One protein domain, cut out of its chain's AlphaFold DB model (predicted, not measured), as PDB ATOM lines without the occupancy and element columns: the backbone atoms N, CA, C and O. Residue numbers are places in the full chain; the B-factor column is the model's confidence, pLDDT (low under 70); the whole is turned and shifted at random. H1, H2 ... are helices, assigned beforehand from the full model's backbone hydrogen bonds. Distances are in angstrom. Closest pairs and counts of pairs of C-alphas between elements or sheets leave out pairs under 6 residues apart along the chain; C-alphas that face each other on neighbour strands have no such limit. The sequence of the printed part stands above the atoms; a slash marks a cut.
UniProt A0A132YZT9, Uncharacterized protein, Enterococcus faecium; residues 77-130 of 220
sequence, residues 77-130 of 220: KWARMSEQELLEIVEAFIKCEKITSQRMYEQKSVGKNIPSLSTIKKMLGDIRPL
ATOM      1  N   LYS A  77      -5.756 -50.412 121.636       80.20
ATOM      2  CA  LYS A  77      -6.572 -50.046 122.816       80.20
ATOM      3  C   LYS A  77      -7.476 -48.857 122.511       80.20
ATOM      4  O   LYS A  77      -8.681 -48.924 122.701       80.20
ATOM      5  N   TRP A  78      -6.859 -47.797 121.995       84.86
ATOM      6  CA  TRP A  78      -7.552 -46.577 121.611       84.86
ATOM      7  C   TRP A  78      -8.472 -46.819 120.409       84.86
ATOM      8  O   TRP A  78      -9.585 -46.336 120.399       84.86
ATOM      9  N   ALA A  79      -8.065 -47.653 119.445       81.31
ATOM     10  CA  ALA A  79      -8.868 -47.958 118.255       81.31
ATOM     11  C   ALA A  79     -10.130 -48.799 118.534       81.31
ATOM     12  O   ALA A  79     -11.019 -48.837 117.692       81.31
ATOM     13  N   ARG A  80     -10.198 -49.496 119.675       83.62
ATOM     14  CA  ARG A  80     -11.382 -50.260 120.108       83.62
ATOM     15  C   ARG A  80     -12.406 -49.408 120.857       83.62
ATOM     16  O   ARG A  80     -13.495 -49.902 121.121       83.62
ATOM     17  N   MET A  81     -12.047 -48.186 121.241       85.56
ATOM     18  CA  MET A  81     -12.918 -47.302 122.007       85.56
ATOM     19  C   MET A  81     -13.639 -46.321 121.088       85.56
ATOM     20  O   MET A  81     -13.190 -46.062 119.969       85.56
ATOM     21  N   SER A  82     -14.744 -45.763 121.568       89.87
ATOM     22  CA  SER A  82     -15.451 -44.720 120.828       89.87
ATOM     23  C   SER A  82     -14.632 -43.425 120.764       89.87
ATOM     24  O   SER A  82     -13.822 -43.126 121.646       89.87
ATOM     25  N   GLU A  83     -14.859 -42.613 119.728       88.87
ATOM     26  CA  GLU A  83     -14.228 -41.291 119.617       88.87
ATOM     27  C   GLU A  83     -14.537 -40.401 120.831       88.87
ATOM     28  O   GLU A  83     -13.666 -39.661 121.287       88.87
ATOM     29  N   GLN A  84     -15.744 -40.517 121.394       89.45
ATOM     30  CA  GLN A  84     -16.169 -39.754 122.565       89.45
ATOM     31  C   GLN A  84     -15.405 -40.157 123.834       89.45
ATOM     32  O   GLN A  84     -14.880 -39.286 124.524       89.45
ATOM     33  N   GLU A  85     -15.262 -41.453 124.120       90.47
ATOM     34  CA  GLU A  85     -14.472 -41.922 125.270       90.47
ATOM     35  C   GLU A  85     -12.999 -41.507 125.147       90.47
ATOM     36  O   GLU A  85     -12.369 -41.099 126.126       90.47
ATOM     37  N   LEU A  86     -12.440 -41.577 123.932       91.06
ATOM     38  CA  LEU A  86     -11.084 -41.103 123.663       91.06
ATOM     39  C   LEU A  86     -10.958 -39.603 123.944       91.06
ATOM     40  O   LEU A  86      -9.986 -39.177 124.573       91.06
ATOM     41  N   LEU A  87     -11.924 -38.813 123.472       92.01
ATOM     42  CA  LEU A  87     -11.967 -37.371 123.672       92.01
ATOM     43  C   LEU A  87     -12.021 -37.023 125.164       92.01
ATOM     44  O   LEU A  87     -11.203 -36.228 125.617       92.01
ATOM     45  N   GLU A  88     -12.895 -37.667 125.938       92.88
ATOM     46  CA  GLU A  88     -13.026 -37.447 127.385       92.88
ATOM     47  C   GLU A  88     -11.716 -37.731 128.137       92.88
ATOM     48  O   GLU A  88     -11.283 -36.931 128.971       92.88
ATOM     49  N   ILE A  89     -11.028 -38.828 127.800       92.88
ATOM     50  CA  ILE A  89      -9.725 -39.179 128.387       92.88
ATOM     51  C   ILE A  89      -8.669 -38.113 128.064       92.88
ATOM     52  O   ILE A  89      -7.898 -37.701 128.939       92.88
ATOM     53  N   VAL A  90      -8.616 -37.666 126.807       93.13
ATOM     54  CA  VAL A  90      -7.645 -36.665 126.349       93.13
ATOM     55  C   VAL A  90      -7.926 -35.302 126.980       93.13
ATOM     56  O   VAL A  90      -6.997 -34.666 127.477       93.13
ATOM     57  N   GLU A  91      -9.184 -34.861 127.022       92.54
ATOM     58  CA  GLU A  91      -9.587 -33.602 127.656       92.54
ATOM     59  C   GLU A  91      -9.302 -33.605 129.161       92.54
ATOM     60  O   GLU A  91      -8.759 -32.629 129.690       92.54
ATOM     61  N   ALA A  92      -9.593 -34.712 129.853       93.04
ATOM     62  CA  ALA A  92      -9.284 -34.865 131.270       93.04
ATOM     63  C   ALA A  92      -7.776 -34.744 131.536       93.04
ATOM     64  O   ALA A  92      -7.362 -34.034 132.457       93.04
ATOM     65  N   PHE A  93      -6.945 -35.376 130.702       94.64
ATOM     66  CA  PHE A  93      -5.491 -35.266 130.802       94.64
ATOM     67  C   PHE A  93      -4.997 -33.846 130.518       94.64
ATOM     68  O   PHE A  93      -4.212 -33.309 131.299       94.64
ATOM     69  N   ILE A  94      -5.494 -33.206 129.457       93.22
ATOM     70  CA  ILE A  94      -5.152 -31.821 129.104       93.22
ATOM     71  C   ILE A  94      -5.481 -30.867 130.254       93.22
ATOM     72  O   ILE A  94      -4.644 -30.039 130.620       93.22
ATOM     73  N   LYS A  95      -6.658 -31.013 130.866       90.73
ATOM     74  CA  LYS A  95      -7.095 -30.187 131.995       90.73
ATOM     75  C   LYS A  95      -6.263 -30.440 133.254       90.73
ATOM     76  O   LYS A  95      -5.808 -29.483 133.878       90.73
ATOM     77  N   CYS A  96      -6.047 -31.706 133.618       91.40
ATOM     78  CA  CYS A  96      -5.294 -32.095 134.816       91.40
ATOM     79  C   CYS A  96      -3.833 -31.622 134.745       91.40
ATOM     80  O   CYS A  96      -3.310 -31.023 135.684       91.40
ATOM     81  N   GLU A  97      -3.198 -31.801 133.588       90.44
ATOM     82  CA  GLU A  97      -1.803 -31.432 133.358       90.44
ATOM     83  C   GLU A  97      -1.616 -29.978 132.890       90.44
ATOM     84  O   GLU A  97      -0.480 -29.568 132.619       90.44
ATOM     85  N   LYS A  98      -2.699 -29.193 132.792       88.47
ATOM     86  CA  LYS A  98      -2.707 -27.802 132.302       88.47
ATOM     87  C   LYS A  98      -1.975 -27.649 130.963       88.47
ATOM     88  O   LYS A  98      -1.122 -26.780 130.799       88.47
ATOM     89  N   ILE A  99      -2.251 -28.550 130.023       91.24
ATOM     90  CA  ILE A  99      -1.572 -28.608 128.728       91.24
ATOM     91  C   ILE A  99      -2.132 -27.532 127.797       91.24
ATOM     92  O   ILE A  99      -3.319 -27.520 127.499       91.24
ATOM     93  N   THR A 100      -1.260 -26.669 127.282       88.36
ATOM     94  CA  THR A 100      -1.644 -25.544 126.404       88.36
ATOM     95  C   THR A 100      -1.187 -25.709 124.955       88.36
ATOM     96  O   THR A 100      -1.456 -24.863 124.107       88.36
ATOM     97  N   SER A 101      -0.453 -26.777 124.630       90.99
ATOM     98  CA  SER A 101       0.052 -26.997 123.273       90.99
ATOM     99  C   SER A 101       0.255 -28.472 122.943       90.99
ATOM    100  O   SER A 101       0.520 -29.293 123.822       90.99
ATOM    101  N   GLN A 102       0.225 -28.790 121.644       92.88
ATOM    102  CA  GLN A 102       0.531 -30.131 121.127       92.88
ATOM    103  C   GLN A 102       1.920 -30.619 121.572       92.88
ATOM    104  O   GLN A 102       2.076 -31.768 121.969       92.88
ATOM    105  N   ARG A 103       2.926 -29.732 121.568       92.66
ATOM    106  CA  ARG A 103       4.291 -30.065 122.003       92.66
ATOM    107  C   ARG A 103       4.342 -30.425 123.489       92.66
ATOM    108  O   ARG A 103       5.012 -31.379 123.871       92.66
ATOM    109  N   MET A 104       3.634 -29.667 124.325       92.60
ATOM    110  CA  MET A 104       3.550 -29.941 125.761       92.60
ATOM    111  C   MET A 104       2.815 -31.259 126.033       92.60
ATOM    112  O   MET A 104       3.234 -32.012 126.911       92.60
ATOM    113  N   TYR A 105       1.781 -31.572 125.244       95.18
ATOM    114  CA  TYR A 105       1.112 -32.870 125.291       95.18
ATOM    115  C   TYR A 105       2.086 -34.012 125.020       95.18
ATOM    116  O   TYR A 105       2.188 -34.926 125.830       95.18
ATOM    117  N   GLU A 106       2.841 -33.947 123.919       92.97
ATOM    118  CA  GLU A 106       3.804 -34.991 123.559       92.97
ATOM    119  C   GLU A 106       4.807 -35.234 124.685       92.97
ATOM    120  O   GLU A 106       4.978 -36.376 125.100       92.97
ATOM    121  N   GLN A 107       5.384 -34.173 125.249       92.10
ATOM    122  CA  GLN A 107       6.343 -34.278 126.349       92.10
ATOM    123  C   GLN A 107       5.740 -34.914 127.607       92.10
ATOM    124  O   GLN A 107       6.354 -35.801 128.196       92.10
ATOM    125  N   LYS A 108       4.536 -34.491 128.012       92.84
ATOM    126  CA  LYS A 108       3.877 -35.010 129.219       92.84
ATOM    127  C   LYS A 108       3.270 -36.398 129.038       92.84
ATOM    128  O   LYS A 108       3.123 -37.126 130.014       92.84
ATOM    129  N   SER A 109       2.924 -36.769 127.807       91.34
ATOM    130  CA  SER A 109       2.360 -38.083 127.484       91.34
ATOM    131  C   SER A 109       3.380 -39.221 127.585       91.34
ATOM    132  O   SER A 109       2.990 -40.379 127.737       91.34
ATOM    133  N   VAL A 110       4.685 -38.921 127.529       85.85
ATOM    134  CA  VAL A 110       5.740 -39.944 127.583       85.85
ATOM    135  C   VAL A 110       5.651 -40.744 128.883       85.85
ATOM    136  O   VAL A 110       5.712 -40.199 129.983       85.85
ATOM    137  N   GLY A 111       5.525 -42.066 128.751       80.60
ATOM    138  CA  GLY A 111       5.437 -42.985 129.888       80.60
ATOM    139  C   GLY A 111       4.094 -42.962 130.624       80.60
ATOM    140  O   GLY A 111       3.949 -43.651 131.631       80.60
ATOM    141  N   LYS A 112       3.104 -42.201 130.143       85.30
ATOM    142  CA  LYS A 112       1.736 -42.206 130.673       85.30
ATOM    143  C   LYS A 112       0.852 -43.142 129.847       85.30
ATOM    144  O   LYS A 112       1.065 -43.333 128.654       85.30
ATOM    145  N   ASN A 113      -0.177 -43.701 130.481       87.74
ATOM    146  CA  ASN A 113      -1.195 -44.522 129.818       87.74
ATOM    147  C   ASN A 113      -2.223 -43.635 129.089       87.74
ATOM    148  O   ASN A 113      -3.405 -43.642 129.424       87.74
ATOM    149  N   ILE A 114      -1.749 -42.829 128.140       89.67
ATOM    150  CA  ILE A 114      -2.522 -41.840 127.382       89.67
ATOM    151  C   ILE A 114      -2.220 -42.034 125.882       89.67
ATOM    152  O   ILE A 114      -1.107 -42.456 125.544       89.67
ATOM    153  N   PRO A 115      -3.165 -41.782 124.957       90.32
ATOM    154  CA  PRO A 115      -2.897 -41.903 123.526       90.32
ATOM    155  C   PRO A 115      -1.806 -40.926 123.080       90.32
ATOM    156  O   PRO A 115      -1.760 -39.773 123.515       90.32
ATOM    157  N   SER A 116      -0.946 -41.374 122.163       89.84
ATOM    158  CA  SER A 116       0.022 -40.489 121.512       89.84
ATOM    159  C   SER A 116      -0.696 -39.447 120.658       89.84
ATOM    160  O   SER A 116      -1.765 -39.713 120.110       89.84
ATOM    161  N   LEU A 117      -0.061 -38.292 120.440       91.01
ATOM    162  CA  LEU A 117      -0.610 -37.248 119.571       91.01
ATOM    163  C   LEU A 117      -0.965 -37.781 118.170       91.01
ATOM    164  O   LEU A 117      -1.998 -37.427 117.611       91.01
ATOM    165  N   SER A 118      -0.136 -38.673 117.620       88.54
ATOM    166  CA  SER A 118      -0.395 -39.341 116.340       88.54
ATOM    167  C   SER A 118      -1.651 -40.216 116.361       88.54
ATOM    168  O   SER A 118      -2.396 -40.225 115.383       88.54
ATOM    169  N   THR A 119      -1.914 -40.913 117.470       88.60
ATOM    170  CA  THR A 119      -3.122 -41.730 117.652       88.60
ATOM    171  C   THR A 119      -4.363 -40.844 117.682       88.60
ATOM    172  O   THR A 119      -5.318 -41.115 116.962       88.60
ATOM    173  N   ILE A 120      -4.318 -39.741 118.435       90.91
ATOM    174  CA  ILE A 120      -5.438 -38.795 118.535       90.91
ATOM    175  C   ILE A 120      -5.723 -38.162 117.168       90.91
ATOM    176  O   ILE A 120      -6.871 -38.135 116.751       90.91
ATOM    177  N   LYS A 121      -4.693 -37.726 116.422       91.36
ATOM    178  CA  LYS A 121      -4.861 -37.178 115.057       91.36
ATOM    179  C   LYS A 121      -5.493 -38.180 114.096       91.36
ATOM    180  O   LYS A 121      -6.312 -37.796 113.271       91.36
ATOM    181  N   LYS A 122      -5.102 -39.454 114.183       88.28
ATOM    182  CA  LYS A 122      -5.648 -40.508 113.321       88.28
ATOM    183  C   LYS A 122      -7.124 -40.783 113.615       88.28
ATOM    184  O   LYS A 122      -7.849 -41.118 112.689       88.28
ATOM    185  N   MET A 123      -7.536 -40.672 114.877       86.88
ATOM    186  CA  MET A 123      -8.899 -40.991 115.307       86.88
ATOM    187  C   MET A 123      -9.854 -39.795 115.253       86.88
ATOM    188  O   MET A 123     -10.955 -39.942 114.756       86.88
ATOM    189  N   LEU A 124      -9.435 -38.618 115.727       87.48
ATOM    190  CA  LEU A 124     -10.291 -37.429 115.854       87.48
ATOM    191  C   LEU A 124     -10.064 -36.384 114.748       87.48
ATOM    192  O   LEU A 124     -10.771 -35.382 114.675       87.48
ATOM    193  N   GLY A 125      -9.041 -36.556 113.905       88.49
ATOM    194  CA  GLY A 125      -8.693 -35.581 112.872       88.49
ATOM    195  C   GLY A 125      -8.056 -34.309 113.443       88.49
ATOM    196  O   GLY A 125      -6.910 -34.329 113.907       88.49
ATOM    197  N   ASP A 126      -8.758 -33.172 113.354       88.45
ATOM    198  CA  ASP A 126      -8.220 -31.883 113.805       88.45
ATOM    199  C   ASP A 126      -8.277 -31.742 115.327       88.45
ATOM    200  O   ASP A 126      -9.304 -31.439 115.923       88.45
ATOM    201  N   ILE A 127      -7.114 -31.878 115.953       89.34
ATOM    202  CA  ILE A 127      -6.955 -31.778 117.404       89.34
ATOM    203  C   ILE A 127      -6.585 -30.370 117.885       89.34
ATOM    204  O   ILE A 127      -6.376 -30.168 119.080       89.34
ATOM    205  N   ARG A 128      -6.452 -29.378 116.989       87.55
ATOM    206  CA  ARG A 128      -6.158 -27.986 117.388       87.55
ATOM    207  C   ARG A 128      -7.141 -27.441 118.436       87.55
ATOM    208  O   ARG A 128      -6.659 -26.750 119.333       87.55
ATOM    209  N   PRO A 129      -8.459 -27.732 118.382       88.00
ATOM    210  CA  PRO A 129      -9.409 -27.265 119.390       88.00
ATOM    211  C   PRO A 129      -9.106 -27.742 120.815       88.00
ATOM    212  O   PRO A 129      -9.384 -26.996 121.744       88.00
ATOM    213  N   LEU A 130      -8.475 -28.912 120.991       88.13
ATOM    214  CA  LEU A 130      -8.161 -29.474 122.314       88.13
ATOM    215  C   LEU A 130      -7.149 -28.633 123.105       88.13
ATOM    216  O   LEU A 130      -7.108 -28.698 124.327       88.13
TER     217      LEU A 130
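This is residues 77 to 130 of the 220 residues of an uncharacterized protein of Enterococcus faecium (UniProt A0A132YZT9). The long helix H1 makes one side of a small rounded body, and the short helices H2 and H3 make the other. H2 stands crosswise near the last turns of H1, and H3 slants back to its first turns. The printed part has 54 residues with three named helices in the order H1, H2, H3 and no named strand: all helix. It is compact, with a radius of gyration of the C-alphas of 10.1 A and spans of 25 by 23 by 17 A.

H1, residues 83 to 96, is close to but not clearly touching H2, residues 102 to 109; the closest C-alphas, of Ile 94 and Tyr 105, are 7.4 A apart, and the lines are about perpendicular at 85 degrees. With residues 83 to 87 alone, H1 touches H3, residues 117 to 124, at a steep tilt of 42 degrees, opposite ways; the closest C-alphas, of Glu 83 and Leu 124, are 6.7 A apart. H2 and H3 only just touch, with 3 pairs of C-alphas within 8 A, the closest those of Glu 106 and Leu 117 at 6.4 A. In H1, H2 and H3 every O i to N i+4 pair is within hydrogen-bond range.

H1 begins at C-alpha 83 (-14.228, -41.291, 119.617) and is 19.9 A long. H3 ends at C-alpha 124 (-10.291, -37.429, 115.854).

The C-alphas farthest apart, of Arg 80 and Thr 100, are 27.3 A apart. The printed part has no cut, no link is long, and no printed residue is under 70 in pLDDT.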